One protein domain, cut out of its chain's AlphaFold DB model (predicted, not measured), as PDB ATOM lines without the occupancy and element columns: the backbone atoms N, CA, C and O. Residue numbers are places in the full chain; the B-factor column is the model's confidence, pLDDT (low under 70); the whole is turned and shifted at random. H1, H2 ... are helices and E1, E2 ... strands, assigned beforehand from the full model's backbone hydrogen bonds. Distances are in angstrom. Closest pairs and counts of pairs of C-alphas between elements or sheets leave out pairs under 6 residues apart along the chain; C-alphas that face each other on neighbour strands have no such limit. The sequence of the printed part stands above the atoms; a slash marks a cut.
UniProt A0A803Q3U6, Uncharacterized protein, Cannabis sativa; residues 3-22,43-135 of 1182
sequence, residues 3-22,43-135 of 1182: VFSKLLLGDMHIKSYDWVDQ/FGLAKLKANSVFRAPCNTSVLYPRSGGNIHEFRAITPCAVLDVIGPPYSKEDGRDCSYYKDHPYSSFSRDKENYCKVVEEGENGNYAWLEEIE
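What this domain is: This is residues 3 to 22 and 43 to 135 of the 1182 residues of an uncharacterized protein of Cannabis sativa (UniProt A0A803Q3U6). Picture a curled five-strand sheet folded back on itself at E3, with E5 and E2 on one leaf and E8 and E7 on the other; a smaller sheet, E4, E1 and E6, opens away from E2 and E5 like one side of a wedge, from the turn at Gly 10. At the far end from that turn, residues 110 to 115 stick out, of which 113 to 115 belong to H1. The printed part has 113 residues, with E1 E2 E3 E4 E5 E6 E7 H1 E8 along the chain, and is mostly strand. The sheets run E5 - E2 - E3 - E8 - E7 and E4 - E1 - E6, both antiparallel. The whole is only just compact, close to loose, with a radius of gyration of the C-alphas of 15.7 A and spans of 45 by 36 by 22 A.

How they stand to each other: Start at E1, residues 3 to 9, the inner strand between E4, residues 61 to 63, and E6, residues 81 to 87. Look for N 5 and O 61 at 2.9 A, and N 6 and O 83 at 3.0 A, within hydrogen-bond range. E1 and E2, residues 11 to 19, meet only through their link. E2 is antiparallel to E3, residues 43 to 55, with N 14 and O 52 at 2.9 A, and to E5, residues 71 to 76, with N 15 and O 73 at 3.1 A. The closest C-alphas of E1 and E3 are those of Leu 7 and Arg 55, 7.4 A apart. E3 bends by 64 degrees at residue 46, where N 46 and O 129 of E8, residues 128 to 134, are 2.9 A apart. Edge strand E7, residues 100 to 105, has N 104 and O 130 of E8 at 2.8 A. This large sheet is strongly twisted. H1, residues 113 to 116, is on neither sheet and is too short for any O i to N i+4 pair.

Where its parts are: Find C-alpha 3 at (18.249, -12.041, -14.920); from there E1 runs 18.3 A to C-alpha 9. E2 covers 26.7 A and E3, the longest strand, 31.9 A, ending at C-alpha 55, (3.595, -20.472, -6.597). E5 and E7 each cover 16.8 A, and E6 19.3 A. E8 runs 18.7 A to C-alpha 134 at (15.090, 5.840, -2.281).

The domain as a whole: The two C-alphas farthest apart, those of Leu 9 and Glu 114, are 46.0 A apart. Residues 23 to 42 are not printed; C-alphas 22 and 43 across this cut are 12.9 A apart. The links E6 to E7 and H1 to E8 are long. Look in the B-factor column for pLDDT under 70 at residues 21 to 22 and 109 to 126; the mean of the printed part is 81.6.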
ATOM      1  N   VAL A   3      18.424 -11.155 -16.082       90.44
ATOM      2  CA  VAL A   3      18.249 -12.041 -14.920       90.44
ATOM      3  C   VAL A   3      17.316 -13.177 -15.307       90.44
ATOM      4  O   VAL A   3      16.269 -12.930 -15.896       90.44
ATOM      5  N   PHE A   4      17.694 -14.407 -14.967       91.62
ATOM      6  CA  PHE A   4      16.810 -15.572 -15.019       91.62
ATOM      7  C   PHE A   4      16.462 -15.952 -13.583       91.62
ATOM      8  O   PHE A   4      17.367 -16.310 -12.833       91.62
ATOM      9  N   SER A   5      15.188 -15.869 -13.208       90.94
ATOM     10  CA  SER A   5      14.704 -16.110 -11.844       90.94
ATOM     11  C   SER A   5      13.738 -17.293 -11.822       90.94
ATOM     12  O   SER A   5      12.773 -17.304 -12.588       90.94
ATOM     13  N   LYS A   6      13.971 -18.304 -10.973       92.12
ATOM     14  CA  LYS A   6      13.006 -19.400 -10.746       92.12
ATOM     15  C   LYS A   6      12.664 -19.522  -9.263       92.12
ATOM     16  O   LYS A   6      13.547 -19.768  -8.442       92.12
ATOM     17  N   LEU A   7      11.375 -19.423  -8.933       91.81
ATOM     18  CA  LEU A   7      10.847 -19.781  -7.616       91.81
ATOM     19  C   LEU A   7      10.854 -21.315  -7.493       91.81
ATOM     20  O   LEU A   7      10.099 -22.015  -8.170       91.81
ATOM     21  N   LEU A   8      11.759 -21.837  -6.666       88.00
ATOM     22  CA  LEU A   8      11.946 -23.270  -6.426       88.00
ATOM     23  C   LEU A   8      10.980 -23.815  -5.366       88.00
ATOM     24  O   LEU A   8      10.623 -24.989  -5.407       88.00
ATOM     25  N   LEU A   9      10.585 -22.970  -4.411       89.88
ATOM     26  CA  LEU A   9       9.715 -23.310  -3.285       89.88
ATOM     27  C   LEU A   9       8.921 -22.073  -2.845       89.88
ATOM     28  O   LEU A   9       9.462 -20.968  -2.893       89.88
ATOM     29  N   GLY A  10       7.693 -22.283  -2.364       92.19
ATOM     30  CA  GLY A  10       6.871 -21.275  -1.689       92.19
ATOM     31  C   GLY A  10       5.891 -20.501  -2.581       92.19
ATOM     32  O   GLY A  10       5.788 -20.737  -3.787       92.19
ATOM     33  N   ASP A  11       5.176 -19.577  -1.937       91.94
ATOM     34  CA  ASP A  11       4.245 -18.601  -2.513       91.94
ATOM     35  C   ASP A  11       4.868 -17.203  -2.377       91.94
ATOM     36  O   ASP A  11       5.112 -16.729  -1.263       91.94
ATOM     37  N   MET A  12       5.102 -16.515  -3.495       93.88
ATOM     38  CA  MET A  12       5.742 -15.199  -3.533       93.88
ATOM     39  C   MET A  12       4.904 -14.214  -4.343       93.88
ATOM     40  O   MET A  12       4.613 -14.454  -5.512       93.88
ATOM     41  N   HIS A  13       4.539 -13.079  -3.751       95.25
ATOM     42  CA  HIS A  13       4.003 -11.962  -4.518       95.25
ATOM     43  C   HIS A  13       5.145 -11.278  -5.275       95.25
ATOM     44  O   HIS A  13       6.144 -10.891  -4.666       95.25
ATOM     45  N   ILE A  14       4.991 -11.128  -6.590       93.56
ATOM     46  CA  ILE A  14       5.942 -10.432  -7.457       93.56
ATOM     47  C   ILE A  14       5.233  -9.247  -8.102       93.56
ATOM     48  O   ILE A  14       4.204  -9.398  -8.768       93.56
ATOM     49  N   LYS A  15       5.821  -8.068  -7.920       93.12
ATOM     50  CA  LYS A  15       5.391  -6.807  -8.521       93.12
ATOM     51  C   LYS A  15       6.544  -6.278  -9.365       93.12
ATOM     52  O   LYS A  15       7.673  -6.276  -8.885       93.12
ATOM     53  N   SER A  16       6.316  -5.879 -10.614       94.44
ATOM     54  CA  SER A  16       7.408  -5.434 -11.490       94.44
ATOM     55  C   SER A  16       7.000  -4.391 -12.525       94.44
ATOM     56  O   SER A  16       5.835  -4.301 -12.915       94.44
ATOM     57  N   TYR A  17       7.981  -3.604 -12.965       93.19
ATOM     58  CA  TYR A  17       7.825  -2.428 -13.815       93.19
ATOM     59  C   TYR A  17       8.991  -2.273 -14.798       93.19
ATOM     60  O   TYR A  17      10.133  -2.622 -14.490       93.19
ATOM     61  N   ASP A  18       8.711  -1.645 -15.938       92.50
ATOM     62  CA  ASP A  18       9.724  -1.080 -16.835       92.50
ATOM     63  C   ASP A  18       9.496   0.436 -16.989       92.50
ATOM     64  O   ASP A  18       8.355   0.904 -16.953       92.50
ATOM     65  N   TRP A  19      10.572   1.214 -17.152       89.81
ATOM     66  CA  TRP A  19      10.495   2.664 -17.376       89.81
ATOM     67  C   TRP A  19       9.765   3.012 -18.684       89.81
ATOM     68  O   TRP A  19       9.843   2.269 -19.661       89.81
ATOM     69  N   VAL A  20       9.106   4.172 -18.719       84.62
ATOM     70  CA  VAL A  20       8.590   4.782 -19.955       84.62
ATOM     71  C   VAL A  20       9.674   5.693 -20.544       84.62
ATOM     72  O   VAL A  20      10.141   6.611 -19.870       84.62
ATOM     73  N   ASP A  21      10.092   5.431 -21.784       67.38
ATOM     74  CA  ASP A  21      11.115   6.225 -22.479       67.38
ATOM     75  C   ASP A  21      10.598   7.641 -22.824       67.38
ATOM     76  O   ASP A  21       9.458   7.824 -23.246       67.38
ATOM     77  N   GLN A  22      11.435   8.669 -22.634       56.69
ATOM     78  CA  GLN A  22      11.022  10.085 -22.730       56.69
ATOM     79  C   GLN A  22      11.070  10.685 -24.150       56.69
ATOM     80  O   GLN A  22      10.711  11.848 -24.332       56.69
ATOM     81  N   PHE A  43      11.717  11.306  -9.424       75.00
ATOM     82  CA  PHE A  43      10.596  10.469  -9.846       75.00
ATOM     83  C   PHE A  43      10.720  10.170 -11.341       75.00
ATOM     84  O   PHE A  43      11.046  11.073 -12.114       75.00
ATOM     85  N   GLY A  44      10.419   8.937 -11.744       84.06
ATOM     86  CA  GLY A  44      10.246   8.547 -13.146       84.06
ATOM     87  C   GLY A  44       8.917   7.820 -13.358       84.06
ATOM     88  O   GLY A  44       8.380   7.227 -12.423       84.06
ATOM     89  N   LEU A  45       8.380   7.866 -14.577       86.62
ATOM     90  CA  LEU A  45       7.160   7.145 -14.946       86.62
ATOM     91  C   LEU A  45       7.509   5.720 -15.394       86.62
ATOM     92  O   LEU A  45       8.397   5.532 -16.227       86.62
ATOM     93  N   ALA A  46       6.798   4.722 -14.874       89.62
ATOM     94  CA  ALA A  46       6.997   3.318 -15.218       89.62
ATOM     95  C   ALA A  46       5.661   2.611 -15.499       89.62
ATOM     96  O   ALA A  46       4.640   2.921 -14.879       89.62
ATOM     97  N   LYS A  47       5.671   1.645 -16.427       88.88
ATOM     98  CA  LYS A  47       4.521   0.788 -16.748       88.88
ATOM     99  C   LYS A  47       4.647  -0.544 -16.007       88.88
ATOM    100  O   LYS A  47       5.699  -1.185 -16.054       88.88
ATOM    101  N   LEU A  48       3.575  -0.947 -15.334       90.50
ATOM    102  CA  LEU A  48       3.454  -2.210 -14.607       90.50
ATOM    103  C   LEU A  48       3.542  -3.401 -15.579       90.50
ATOM    104  O   LEU A  48       3.041  -3.338 -16.705       90.50
ATOM    105  N   LYS A  49       4.192  -4.486 -15.148       89.69
ATOM    106  CA  LYS A  49       4.434  -5.711 -15.934       89.69
ATOM    107  C   LYS A  49       3.956  -6.979 -15.232       89.69
ATOM    108  O   LYS A  49       3.382  -7.843 -15.886       89.69
ATOM    109  N   ALA A  50       4.139  -7.068 -13.917       88.12
ATOM    110  CA  ALA A  50       3.540  -8.097 -13.070       88.12
ATOM    111  C   ALA A  50       3.057  -7.481 -11.750       88.12
ATOM    112  O   ALA A  50       3.607  -6.479 -11.293       88.12
ATOM    113  N   ASN A  51       2.023  -8.074 -11.154       91.75
ATOM    114  CA  ASN A  51       1.492  -7.736  -9.830       91.75
ATOM    115  C   ASN A  51       0.609  -8.903  -9.361       91.75
ATOM    116  O   ASN A  51      -0.620  -8.831  -9.420       91.75
ATOM    117  N   SER A  52       1.235 -10.036  -9.051       90.19
ATOM    118  CA  SER A  52       0.541 -11.313  -8.848       90.19
ATOM    119  C   SER A  52       1.300 -12.252  -7.910       90.19
ATOM    120  O   SER A  52       2.488 -12.080  -7.643       90.19
ATOM    121  N   VAL A  53       0.600 -13.268  -7.397       92.06
ATOM    122  CA  VAL A  53       1.197 -14.331  -6.579       92.06
ATOM    123  C   VAL A  53       1.686 -15.465  -7.474       92.06
ATOM    124  O   VAL A  53       0.904 -16.080  -8.198       92.06
ATOM    125  N   PHE A  54       2.978 -15.754  -7.389       89.25
ATOM    126  CA  PHE A  54       3.642 -16.890  -8.012       89.25
ATOM    127  C   PHE A  54       3.752 -18.022  -6.988       89.25
ATOM    128  O   PHE A  54       4.026 -17.775  -5.814       89.25
ATOM    129  N   ARG A  55       3.541 -19.263  -7.432       91.75
ATOM    130  CA  ARG A  55       3.595 -20.472  -6.597       91.75
ATOM    131  C   ARG A  55       4.553 -21.479  -7.206       91.75
ATOM    132  O   ARG A  55       4.507 -21.693  -8.416       91.75
ATOM    133  N   ALA A  56       5.395 -22.105  -6.395       87.44
ATOM    134  CA  ALA A  56       6.245 -23.192  -6.867       87.44
ATOM    135  C   ALA A  56       5.430 -24.486  -7.118       87.44
ATOM    136  O   ALA A  56       4.566 -24.818  -6.303       87.44
ATOM    137  N   PRO A  57       5.720 -25.260  -8.184       78.19
ATOM    138  CA  PRO A  57       6.687 -24.976  -9.247       78.19
ATOM    139  C   PRO A  57       6.129 -23.988 -10.289       78.19
ATOM    140  O   PRO A  57       5.036 -24.185 -10.815       78.19
ATOM    141  N   CYS A  58       6.912 -22.965 -10.648       79.50
ATOM    142  CA  CYS A  58       6.590 -22.039 -11.742       79.50
ATOM    143  C   CYS A  58       7.654 -22.064 -12.850       79.50
ATOM    144  O   CYS A  58       8.746 -22.605 -12.666       79.50
ATOM    145  N   ASN A  59       7.360 -21.438 -13.992       85.44
ATOM    146  CA  ASN A  59       8.336 -21.188 -15.059       85.44
ATOM    147  C   ASN A  59       9.493 -20.301 -14.558       85.44
ATOM    148  O   ASN A  59       9.330 -19.530 -13.613       85.44
ATOM    149  N   THR A  60      10.640 -20.346 -15.238       90.25
ATOM    150  CA  THR A  60      11.704 -19.347 -15.041       90.25
ATOM    151  C   THR A  60      11.294 -18.014 -15.674       90.25
ATOM    152  O   THR A  60      11.099 -17.944 -16.887       90.25
ATOM    153  N   SER A  61      11.193 -16.953 -14.876       88.81
ATOM    154  CA  SER A  61      11.010 -15.577 -15.348       88.81
ATOM    155  C   SER A  61      12.321 -15.014 -15.902       88.81
ATOM    156  O   SER A  61      13.393 -15.290 -15.361       88.81
ATOM    157  N   VAL A  62      12.247 -14.199 -16.960       91.69
ATOM    158  CA  VAL A  62      13.418 -13.548 -17.570       91.69
ATOM    159  C   VAL A  62      13.204 -12.041 -17.628       91.69
ATOM    160  O   VAL A  62      12.223 -11.572 -18.200       91.69
ATOM    161  N   LEU A  63      14.136 -11.295 -17.037       90.31
ATOM    162  CA  LEU A  63      14.112  -9.838 -16.941       90.31
ATOM    163  C   LEU A  63      15.308  -9.267 -17.715       90.31
ATOM    164  O   LEU A  63      16.408  -9.814 -17.621       90.31
ATOM    165  N   TYR A  64      15.117  -8.182 -18.465       89.38
ATOM    166  CA  TYR A  64      16.109  -7.565 -19.356       89.38
ATOM    167  C   TYR A  64      16.399  -6.099 -18.964       89.38
ATOM    168  O   TYR A  64      15.634  -5.495 -18.216       89.38
ATOM    169  N   PRO A  65      17.460  -5.447 -19.493       87.25
ATOM    170  CA  PRO A  65      17.856  -4.095 -19.065       87.25
ATOM    171  C   PRO A  65      16.846  -2.950 -19.289       87.25
ATOM    172  O   PRO A  65      17.072  -1.862 -18.760       87.25
ATOM    173  N   ARG A  66      15.777  -3.156 -20.071       83.56
ATOM    174  CA  ARG A  66      14.668  -2.199 -20.294       83.56
ATOM    175  C   ARG A  66      13.289  -2.876 -20.453       83.56
ATOM    176  O   ARG A  66      12.337  -2.217 -20.855       83.56
ATOM    177  N   SER A  67      13.187  -4.185 -20.235       83.06
ATOM    178  CA  SER A  67      11.961  -4.939 -20.525       83.06
ATOM    179  C   SER A  67      11.827  -6.187 -19.655       83.06
ATOM    180  O   SER A  67      12.819  -6.761 -19.210       83.06
ATOM    181  N   GLY A  68      10.594  -6.641 -19.434       84.06
ATOM    182  CA  GLY A  68      10.309  -7.824 -18.615       84.06
ATOM    183  C   GLY A  68      10.224  -7.527 -17.115       84.06
ATOM    184  O   GLY A  68      10.301  -8.450 -16.311       84.06
ATOM    185  N   GLY A  69      10.056  -6.258 -16.732       89.31
ATOM    186  CA  GLY A  69       9.924  -5.846 -15.338       89.31
ATOM    187  C   GLY A  69      11.265  -5.676 -14.625       89.31
ATOM    188  O   GLY A  69      11.426  -6.167 -13.511       89.31
ATOM    189  N   ASN A  70      12.240  -5.014 -15.262       90.31
ATOM    190  CA  ASN A  70      13.605  -4.834 -14.736       90.31
ATOM    191  C   ASN A  70      13.615  -4.352 -13.270       90.31
ATOM    192  O   ASN A  70      14.431  -4.811 -12.473       90.31
ATOM    193  N   ILE A  71      12.676  -3.476 -12.904       93.50
ATOM    194  CA  ILE A  71      12.446  -3.020 -11.530       93.50
ATOM    195  C   ILE A  71      11.391  -3.930 -10.899       93.50
ATOM    196  O   ILE A  71      10.271  -3.989 -11.403       93.50
ATOM    197  N   HIS A  72      11.714  -4.624  -9.810       93.44
ATOM    198  CA  HIS A  72      10.805  -5.594  -9.196       93.44
ATOM    199  C   HIS A  72      10.907  -5.652  -7.667       93.44
ATOM    200  O   HIS A  72      11.955  -5.394  -7.081       93.44
ATOM    201  N   GLU A  73       9.788  -6.011  -7.042       92.50
ATOM    202  CA  GLU A  73       9.618  -6.290  -5.617       92.50
ATOM    203  C   GLU A  73       9.254  -7.775  -5.463       92.50
ATOM    204  O   GLU A  73       8.309  -8.264  -6.093       92.50
ATOM    205  N   PHE A  74       9.986  -8.480  -4.601       93.69
ATOM    206  CA  PHE A  74       9.666  -9.837  -4.163       93.69
ATOM    207  C   PHE A  74       9.172  -9.800  -2.719       93.69
ATOM    208  O   PHE A  74       9.908  -9.412  -1.814       93.69
ATOM    209  N   ARG A  75       7.937 -10.247  -2.489       92.00
ATOM    210  CA  ARG A  75       7.345 -10.343  -1.153       92.00
ATOM    211  C   ARG A  75       6.883 -11.771  -0.891       92.00
ATOM    212  O   ARG A  75       5.835 -12.202  -1.373       92.00
ATOM    213  N   ALA A  76       7.684 -12.507  -0.128       91.88
ATOM    214  CA  ALA A  76       7.363 -13.861   0.308       91.88
ATOM    215  C   ALA A  76       6.066 -13.880   1.143       91.88
ATOM    216  O   ALA A  76       5.873 -13.043   2.026       91.88
ATOM    217  N   ILE A  77       5.175 -14.827   0.841       91.75
ATOM    218  CA  ILE A  77       3.925 -15.082   1.578       91.75
ATOM    219  C   ILE A  77       4.103 -16.313   2.474       91.75
ATOM    220  O   ILE A  77       3.649 -16.332   3.615       91.75
ATOM    221  N   THR A  78       4.817 -17.321   1.971       91.00
ATOM    222  CA  THR A  78       5.323 -18.476   2.728       91.00
ATOM    223  C   THR A  78       6.857 -18.527   2.618       91.00
ATOM    224  O   THR A  78       7.432 -17.706   1.901       91.00
ATOM    225  N   PRO A  79       7.573 -19.423   3.327       92.38
ATOM    226  CA  PRO A  79       9.022 -19.558   3.172       92.38
ATOM    227  C   PRO A  79       9.410 -19.925   1.730       92.38
ATOM    228  O   PRO A  79       9.169 -21.044   1.272       92.38
ATOM    229  N   CYS A  80      10.008 -18.969   1.018       89.81
ATOM    230  CA  CYS A  80      10.349 -19.094  -0.398       89.81
ATOM    231  C   CYS A  80      11.829 -19.406  -0.631       89.81
ATOM    232  O   CYS A  80      12.696 -18.981   0.131       89.81
ATOM    233  N   ALA A  81      12.118 -20.073  -1.749       90.25
ATOM    234  CA  ALA A  81      13.472 -20.212  -2.280       90.25
ATOM    235  C   ALA A  81      13.496 -19.756  -3.743       90.25
ATOM    236  O   ALA A  81      12.782 -20.315  -4.576       90.25
ATOM    237  N   VAL A  82      14.320 -18.756  -4.056       91.75
ATOM    238  CA  VAL A  82      14.475 -18.186  -5.404       91.75
ATOM    239  C   VAL A  82      15.885 -18.479  -5.906       91.75
ATOM    240  O   VAL A  82      16.856 -18.313  -5.169       91.75
ATOM    241  N   LEU A  83      16.002 -18.929  -7.155       92.06
ATOM    242  CA  LEU A  83      17.275 -19.122  -7.840       92.06
ATOM    243  C   LEU A  83      17.424 -18.087  -8.956       92.06
ATOM    244  O   LEU A  83      16.797 -18.226 -10.007       92.06
ATOM    245  N   ASP A  84      18.292 -17.102  -8.728       92.81
ATOM    246  CA  ASP A  84      18.614 -16.053  -9.696       92.81
ATOM    247  C   ASP A  84      19.967 -16.296 -10.378       92.81
ATOM    248  O   ASP A  84      21.016 -16.393  -9.738       92.81
ATOM    249  N   VAL A  85      19.963 -16.323 -11.712       90.25
ATOM    250  CA  VAL A  85      21.170 -16.295 -12.547       90.25
ATOM    251  C   VAL A  85      21.307 -14.895 -13.140       90.25
ATOM    252  O   VAL A  85      20.656 -14.545 -14.126       90.25
ATOM    253  N   ILE A  86      22.148 -14.076 -12.503       89.44
ATOM    254  CA  ILE A  86      22.284 -12.637 -12.774       89.44
ATOM    255  C   ILE A  86      23.444 -12.383 -13.755       89.44
ATOM    256  O   ILE A  86      24.616 -12.573 -13.423       89.44
ATOM    257  N   GLY A  87      23.122 -11.933 -14.970       83.12
ATOM    258  CA  GLY A  87      24.060 -11.759 -16.081       83.12
ATOM    259  C   GLY A  87      24.086 -10.337 -16.664       83.12
ATOM    260  O   GLY A  87      23.134  -9.933 -17.334       83.12
ATOM    261  N   PRO A  88      25.185  -9.573 -16.507       85.44
ATOM    262  CA  PRO A  88      26.222  -9.715 -15.476       85.44
ATOM    263  C   PRO A  88      25.682  -9.361 -14.070       85.44
ATOM    264  O   PRO A  88      24.653  -8.690 -13.979       85.44
ATOM    265  N   PRO A  89      26.372  -9.737 -12.976       83.75
ATOM    266  CA  PRO A  89      25.959  -9.408 -11.605       83.75
ATOM    267  C   PRO A  89      25.972  -7.898 -11.302       83.75
ATOM    268  O   PRO A  89      26.523  -7.098 -12.068       83.75
ATOM    269  N   TYR A  90      25.404  -7.499 -10.162       80.19
ATOM    270  CA  TYR A  90      25.575  -6.149  -9.610       80.19
ATOM    271  C   TYR A  90      27.046  -5.842  -9.310       80.19
ATOM    272  O   TYR A  90      27.825  -6.736  -8.982       80.19
ATOM    273  N   SER A  91      27.413  -4.563  -9.385       83.88
ATOM    274  CA  SER A  91      28.617  -4.022  -8.749       83.88
ATOM    275  C   SER A  91      28.626  -2.490  -8.818       83.88
ATOM    276  O   SER A  91      28.414  -1.887  -9.876       83.88
ATOM    277  N   LYS A  92      28.936  -1.859  -7.680       75.81
ATOM    278  CA  LYS A  92      29.059  -0.400  -7.549       75.81
ATOM    279  C   LYS A  92      30.206   0.155  -8.390       75.81
ATOM    280  O   LYS A  92      30.030   1.134  -9.113       75.81
ATOM    281  N   GLU A  93      31.368  -0.504  -8.349       75.38
ATOM    282  CA  GLU A  93      32.528  -0.114  -9.162       75.38
ATOM    283  C   GLU A  93      32.239  -0.286 -10.667       75.38
ATOM    284  O   GLU A  93      32.751   0.459 -11.506       75.38
ATOM    285  N   ASP A  94      31.306  -1.179 -11.006       74.00
ATOM    286  CA  ASP A  94      30.773  -1.369 -12.351       74.00
ATOM    287  C   ASP A  94      29.740  -0.325 -12.772       74.00
ATOM    288  O   ASP A  94      29.290  -0.368 -13.913       74.00
ATOM    289  N   GLY A  95      29.347   0.619 -11.914       76.12
ATOM    290  CA  GLY A  95      28.210   1.501 -12.193       76.12
ATOM    291  C   GLY A  95      26.934   0.716 -12.525       76.12
ATOM    292  O   GLY A  95      26.103   1.203 -13.289       76.12
ATOM    293  N   ARG A  96      26.835  -0.513 -12.000       84.81
ATOM    294  CA  ARG A  96      25.664  -1.393 -11.979       84.81
ATOM    295  C   ARG A  96      25.293  -1.610 -10.513       84.81
ATOM    296  O   ARG A  96      25.297  -2.737 -10.017       84.81
ATOM    297  N   ASP A  97      25.117  -0.500  -9.802       81.38
ATOM    298  CA  ASP A  97      24.649  -0.515  -8.421       81.38
ATOM    299  C   ASP A  97      23.168  -0.936  -8.374       81.38
ATOM    300  O   ASP A  97      22.482  -0.922  -9.399       81.38
ATOM    301  N   CYS A  98      22.683  -1.328  -7.201       83.88
ATOM    302  CA  CYS A  98      21.269  -1.597  -6.979       83.88
ATOM    303  C   CYS A  98      20.605  -0.343  -6.399       83.88
ATOM    304  O   CYS A  98      20.746  -0.065  -5.209       83.88
ATOM    305  N   SER A  99      19.904   0.412  -7.246       87.44
ATOM    306  CA  SER A  99      18.990   1.472  -6.806       87.44
ATOM    307  C   SER A  99      17.676   0.865  -6.316       87.44
ATOM    308  O   SER A  99      17.178  -0.096  -6.905       87.44
ATOM    309  N   TYR A 100      17.108   1.450  -5.264       89.06
ATOM    310  CA  TYR A 100      15.823   1.048  -4.696       89.06
ATOM    311  C   TYR A 100      14.764   2.092  -5.032       89.06
ATOM    312  O   TYR A 100      15.055   3.286  -5.105       89.06
ATOM    313  N   TYR A 101      13.533   1.635  -5.250       90.38
ATOM    314  CA  TYR A 101      12.443   2.484  -5.712       90.38
ATOM    315  C   TYR A 101      11.181   2.272  -4.884       90.38
ATOM    316  O   TYR A 101      10.853   1.148  -4.511       90.38
ATOM    317  N   LYS A 102      10.452   3.360  -4.642       87.81
ATOM    318  CA  LYS A 102       9.120   3.347  -4.040       87.81
ATOM    319  C   LYS A 102       8.082   3.722  -5.087       87.81
ATOM    320  O   LYS A 102       8.192   4.791  -5.684       87.81
ATOM    321  N   ASP A 103       7.072   2.878  -5.293       88.12
ATOM    322  CA  ASP A 103       5.987   3.201  -6.214       88.12
ATOM    323  C   ASP A 103       4.908   4.084  -5.576       88.12
ATOM    324  O   ASP A 103       4.516   3.925  -4.419       88.12
ATOM    325  N   HIS A 104       4.427   5.030  -6.375       86.06
ATOM    326  CA  HIS A 104       3.300   5.907  -6.093       86.06
ATOM    327  C   HIS A 104       2.291   5.770  -7.250       86.06
ATOM    328  O   HIS A 104       2.712   5.751  -8.412       86.06
ATOM    329  N   PRO A 105       0.970   5.693  -6.997       83.88
ATOM    330  CA  PRO A 105      -0.035   5.603  -8.059       83.88
ATOM    331  C   PRO A 105       0.084   6.722  -9.108       83.88
ATOM    332  O   PRO A 105       0.398   7.865  -8.773       83.88
ATOM    333  N   TYR A 106      -0.231   6.437 -10.378       78.31
ATOM    334  CA  TYR A 106      -0.160   7.432 -11.465       78.31
ATOM    335  C   TYR A 106      -0.911   8.744 -11.155       78.31
ATOM    336  O   TYR A 106      -0.456   9.836 -11.501       78.31
ATOM    337  N   SER A 107      -2.033   8.646 -10.437       74.75
ATOM    338  CA  SER A 107      -2.872   9.770 -10.011       74.75
ATOM    339  C   SER A 107      -2.230  10.714  -8.981       74.75
ATOM    340  O   SER A 107      -2.738  11.821  -8.801       74.75
ATOM    341  N   SER A 108      -1.132  10.322  -8.322       72.62
ATOM    342  CA  SER A 108      -0.487  11.096  -7.249       72.62
ATOM    343  C   SER A 108       0.157  12.405  -7.719       72.62
ATOM    344  O   SER A 108       0.257  13.347  -6.933       72.62
ATOM    345  N   PHE A 109       0.563  12.495  -8.990       67.19
ATOM    346  CA  PHE A 109       1.262  13.657  -9.546       67.19
ATOM    347  C   PHE A 109       0.445  14.282 -10.683       67.19
ATOM    348  O   PHE A 109       0.424  13.809 -11.815       67.19
ATOM    349  N   SER A 110      -0.265  15.368 -10.372       55.78
ATOM    350  CA  SER A 110      -1.187  16.038 -11.303       55.78
ATOM    351  C   SER A 110      -0.560  17.157 -12.140       55.78
ATOM    352  O   SER A 110      -1.217  17.664 -13.045       55.78
ATOM    353  N   ARG A 111       0.673  17.575 -11.823       50.19
ATOM    354  CA  ARG A 111       1.207  18.888 -12.223       50.19
ATOM    355  C   ARG A 111       1.909  18.922 -13.583       50.19
ATOM    356  O   ARG A 111       1.879  19.963 -14.226       50.19
ATOM    357  N   ASP A 112       2.452  17.793 -14.034       50.53
ATOM    358  CA  ASP A 112       3.171  17.657 -15.315       50.53
ATOM    359  C   ASP A 112       2.336  16.934 -16.392       50.53
ATOM    360  O   ASP A 112       2.854  16.456 -17.404       50.53
ATOM    361  N   LYS A 113       1.014  16.839 -16.178       51.72
ATOM    362  CA  LYS A 113       0.084  16.099 -17.046       51.72
ATOM    363  C   LYS A 113       0.086  16.571 -18.500       51.72
ATOM    364  O   LYS A 113      -0.039  15.739 -19.390       51.72
ATOM    365  N   GLU A 114       0.278  17.861 -18.763       48.59
ATOM    366  CA  GLU A 114       0.193  18.419 -20.124       48.59
ATOM    367  C   GLU A 114       1.255  17.856 -21.091       48.59
ATOM    368  O   GLU A 114       0.986  17.766 -22.288       48.59
ATOM    369  N   ASN A 115       2.403  17.381 -20.586       50.91
ATOM    370  CA  ASN A 115       3.439  16.743 -21.410       50.91
ATOM    371  C   ASN A 115       3.276  15.215 -21.543       50.91
ATOM    372  O   ASN A 115       3.697  14.657 -22.553       50.91
ATOM    373  N   TYR A 116       2.667  14.532 -20.564       50.06
ATOM    374  CA  TYR A 116       2.577  13.059 -20.544       50.06
ATOM    375  C   TYR A 116       1.189  12.493 -20.893       50.06
ATOM    376  O   TYR A 116       1.094  11.340 -21.309       50.06
ATOM    377  N   CYS A 117       0.107  13.277 -20.812       44.81
ATOM    378  CA  CYS A 117      -1.251  12.824 -21.157       44.81
ATOM    379  C   CYS A 117      -1.479  12.553 -22.659       44.81
ATOM    380  O   CYS A 117      -2.583  12.178 -23.035       44.81
ATOM    381  N   LYS A 118      -0.462  12.699 -23.520       48.50
ATOM    382  CA  LYS A 118      -0.497  12.192 -24.904       48.50
ATOM    383  C   LYS A 118      -0.132  10.707 -25.036       48.50
ATOM    384  O   LYS A 118      -0.390  10.139 -26.088       48.50
ATOM    385  N   VAL A 119       0.471  10.102 -24.007       52.56
ATOM    386  CA  VAL A 119       1.039   8.736 -24.051       52.56
ATOM    387  C   VAL A 119       0.139   7.705 -23.343       52.56
ATOM    388  O   VAL A 119       0.367   6.503 -23.440       52.56
ATOM    389  N   VAL A 120      -0.895   8.153 -22.623       55.56
ATOM    390  CA  VAL A 120      -1.801   7.290 -21.846       55.56
ATOM    391  C   VAL A 120      -3.240   7.532 -22.296       55.56
ATOM    392  O   VAL A 120      -3.811   8.581 -22.001       55.56
ATOM    393  N   GLU A 121      -3.829   6.560 -22.995       52.41
ATOM    394  CA  GLU A 121      -5.261   6.574 -23.321       52.41
ATOM    395  C   GLU A 121      -6.108   6.518 -22.038       52.41
ATOM    396  O   GLU A 121      -5.725   5.884 -21.052       52.41
ATOM    397  N   GLU A 122      -7.284   7.157 -22.033       48.56
ATOM    398  CA  GLU A 122      -8.034   7.443 -20.796       48.56
ATOM    399  C   GLU A 122      -8.506   6.196 -20.009       48.56
ATOM    400  O   GLU A 122      -8.877   6.313 -18.839       48.56
ATOM    401  N   GLY A 123      -8.421   4.996 -20.600       53.12
ATOM    402  CA  GLY A 123      -8.669   3.713 -19.931       53.12
ATOM    403  C   GLY A 123      -7.470   3.083 -19.199       53.12
ATOM    404  O   GLY A 123      -7.679   2.287 -18.287       53.12
ATOM    405  N   GLU A 124      -6.218   3.420 -19.532       56.03
ATOM    406  CA  GLU A 124      -5.029   2.681 -19.052       56.03
ATOM    407  C   GLU A 124      -4.454   3.153 -17.697       56.03
ATOM    408  O   GLU A 124      -3.451   2.615 -17.226       56.03
ATOM    409  N   ASN A 125      -5.083   4.122 -17.024       58.22
ATOM    410  CA  ASN A 125      -4.563   4.775 -15.809       58.22
ATOM    411  C   ASN A 125      -4.144   3.828 -14.652       58.22
ATOM    412  O   ASN A 125      -3.367   4.238 -13.791       58.22
ATOM    413  N   GLY A 126      -4.645   2.586 -14.609       62.56
ATOM    414  CA  GLY A 126      -4.254   1.573 -13.616       62.56
ATOM    415  C   GLY A 126      -2.919   0.861 -13.891       62.56
ATOM    416  O   GLY A 126      -2.365   0.252 -12.980       62.56
ATOM    417  N   ASN A 127      -2.383   0.951 -15.113       77.06
ATOM    418  CA  ASN A 127      -1.185   0.223 -15.551       77.06
ATOM    419  C   ASN A 127       0.130   1.002 -15.345       77.06
ATOM    420  O   ASN A 127       1.189   0.514 -15.735       77.06
ATOM    421  N   TYR A 128       0.090   2.197 -14.750       84.19
ATOM    422  CA  TYR A 128       1.252   3.080 -14.599       84.19
ATOM    423  C   TYR A 128       1.477   3.499 -13.140       84.19
ATOM    424  O   TYR A 128       0.537   3.640 -12.355       84.19
ATOM    425  N   ALA A 129       2.738   3.742 -12.783       87.38
ATOM    426  CA  ALA A 129       3.143   4.263 -11.482       87.38
ATOM    427  C   ALA A 129       4.313   5.245 -11.617       87.38
ATOM    428  O   ALA A 129       5.106   5.172 -12.557       87.38
ATOM    429  N   TRP A 130       4.435   6.145 -10.645       87.56
ATOM    430  CA  TRP A 130       5.605   6.998 -10.468       87.56
ATOM    431  C   TRP A 130       6.547   6.342  -9.466       87.56
ATOM    432  O   TRP A 130       6.158   6.094  -8.326       87.56
ATOM    433  N   LEU A 131       7.777   6.057  -9.878       90.50
ATOM    434  CA  LEU A 131       8.787   5.436  -9.026       90.50
ATOM    435  C   LEU A 131       9.735   6.512  -8.488       90.50
ATOM    436  O   LEU A 131      10.392   7.198  -9.271       90.50
ATOM    437  N   GLU A 132       9.791   6.663  -7.165       89.00
ATOM    438  CA  GLU A 132      10.741   7.535  -6.465       89.00
ATOM    439  C   GLU A 132      12.009   6.753  -6.111       89.00
ATOM    440  O   GLU A 132      11.903   5.685  -5.512       89.00
ATOM    441  N   GLU A 133      13.195   7.265  -6.446       86.94
ATOM    442  CA  GLU A 133      14.459   6.657  -5.994       86.94
ATOM    443  C   GLU A 133      14.674   6.914  -4.493       86.94
ATOM    444  O   GLU A 133      14.591   8.057  -4.028       86.94
ATOM    445  N   ILE A 134      14.937   5.842  -3.741       86.19
ATOM    446  CA  ILE A 134      15.090   5.840  -2.281       86.19
ATOM    447  C   ILE A 134      16.384   5.139  -1.847       86.19
ATOM    448  O   ILE A 134      16.923   4.281  -2.545       86.19
ATOM    449  N   GLU A 135      16.864   5.485  -0.655       80.50
ATOM    450  CA  GLU A 135      17.917   4.735   0.036       80.50
ATOM    451  C   GLU A 135      17.313   3.502   0.741       80.50
ATOM    452  O   GLU A 135      16.138   3.498   1.117       80.50
TER     453      GLU A 135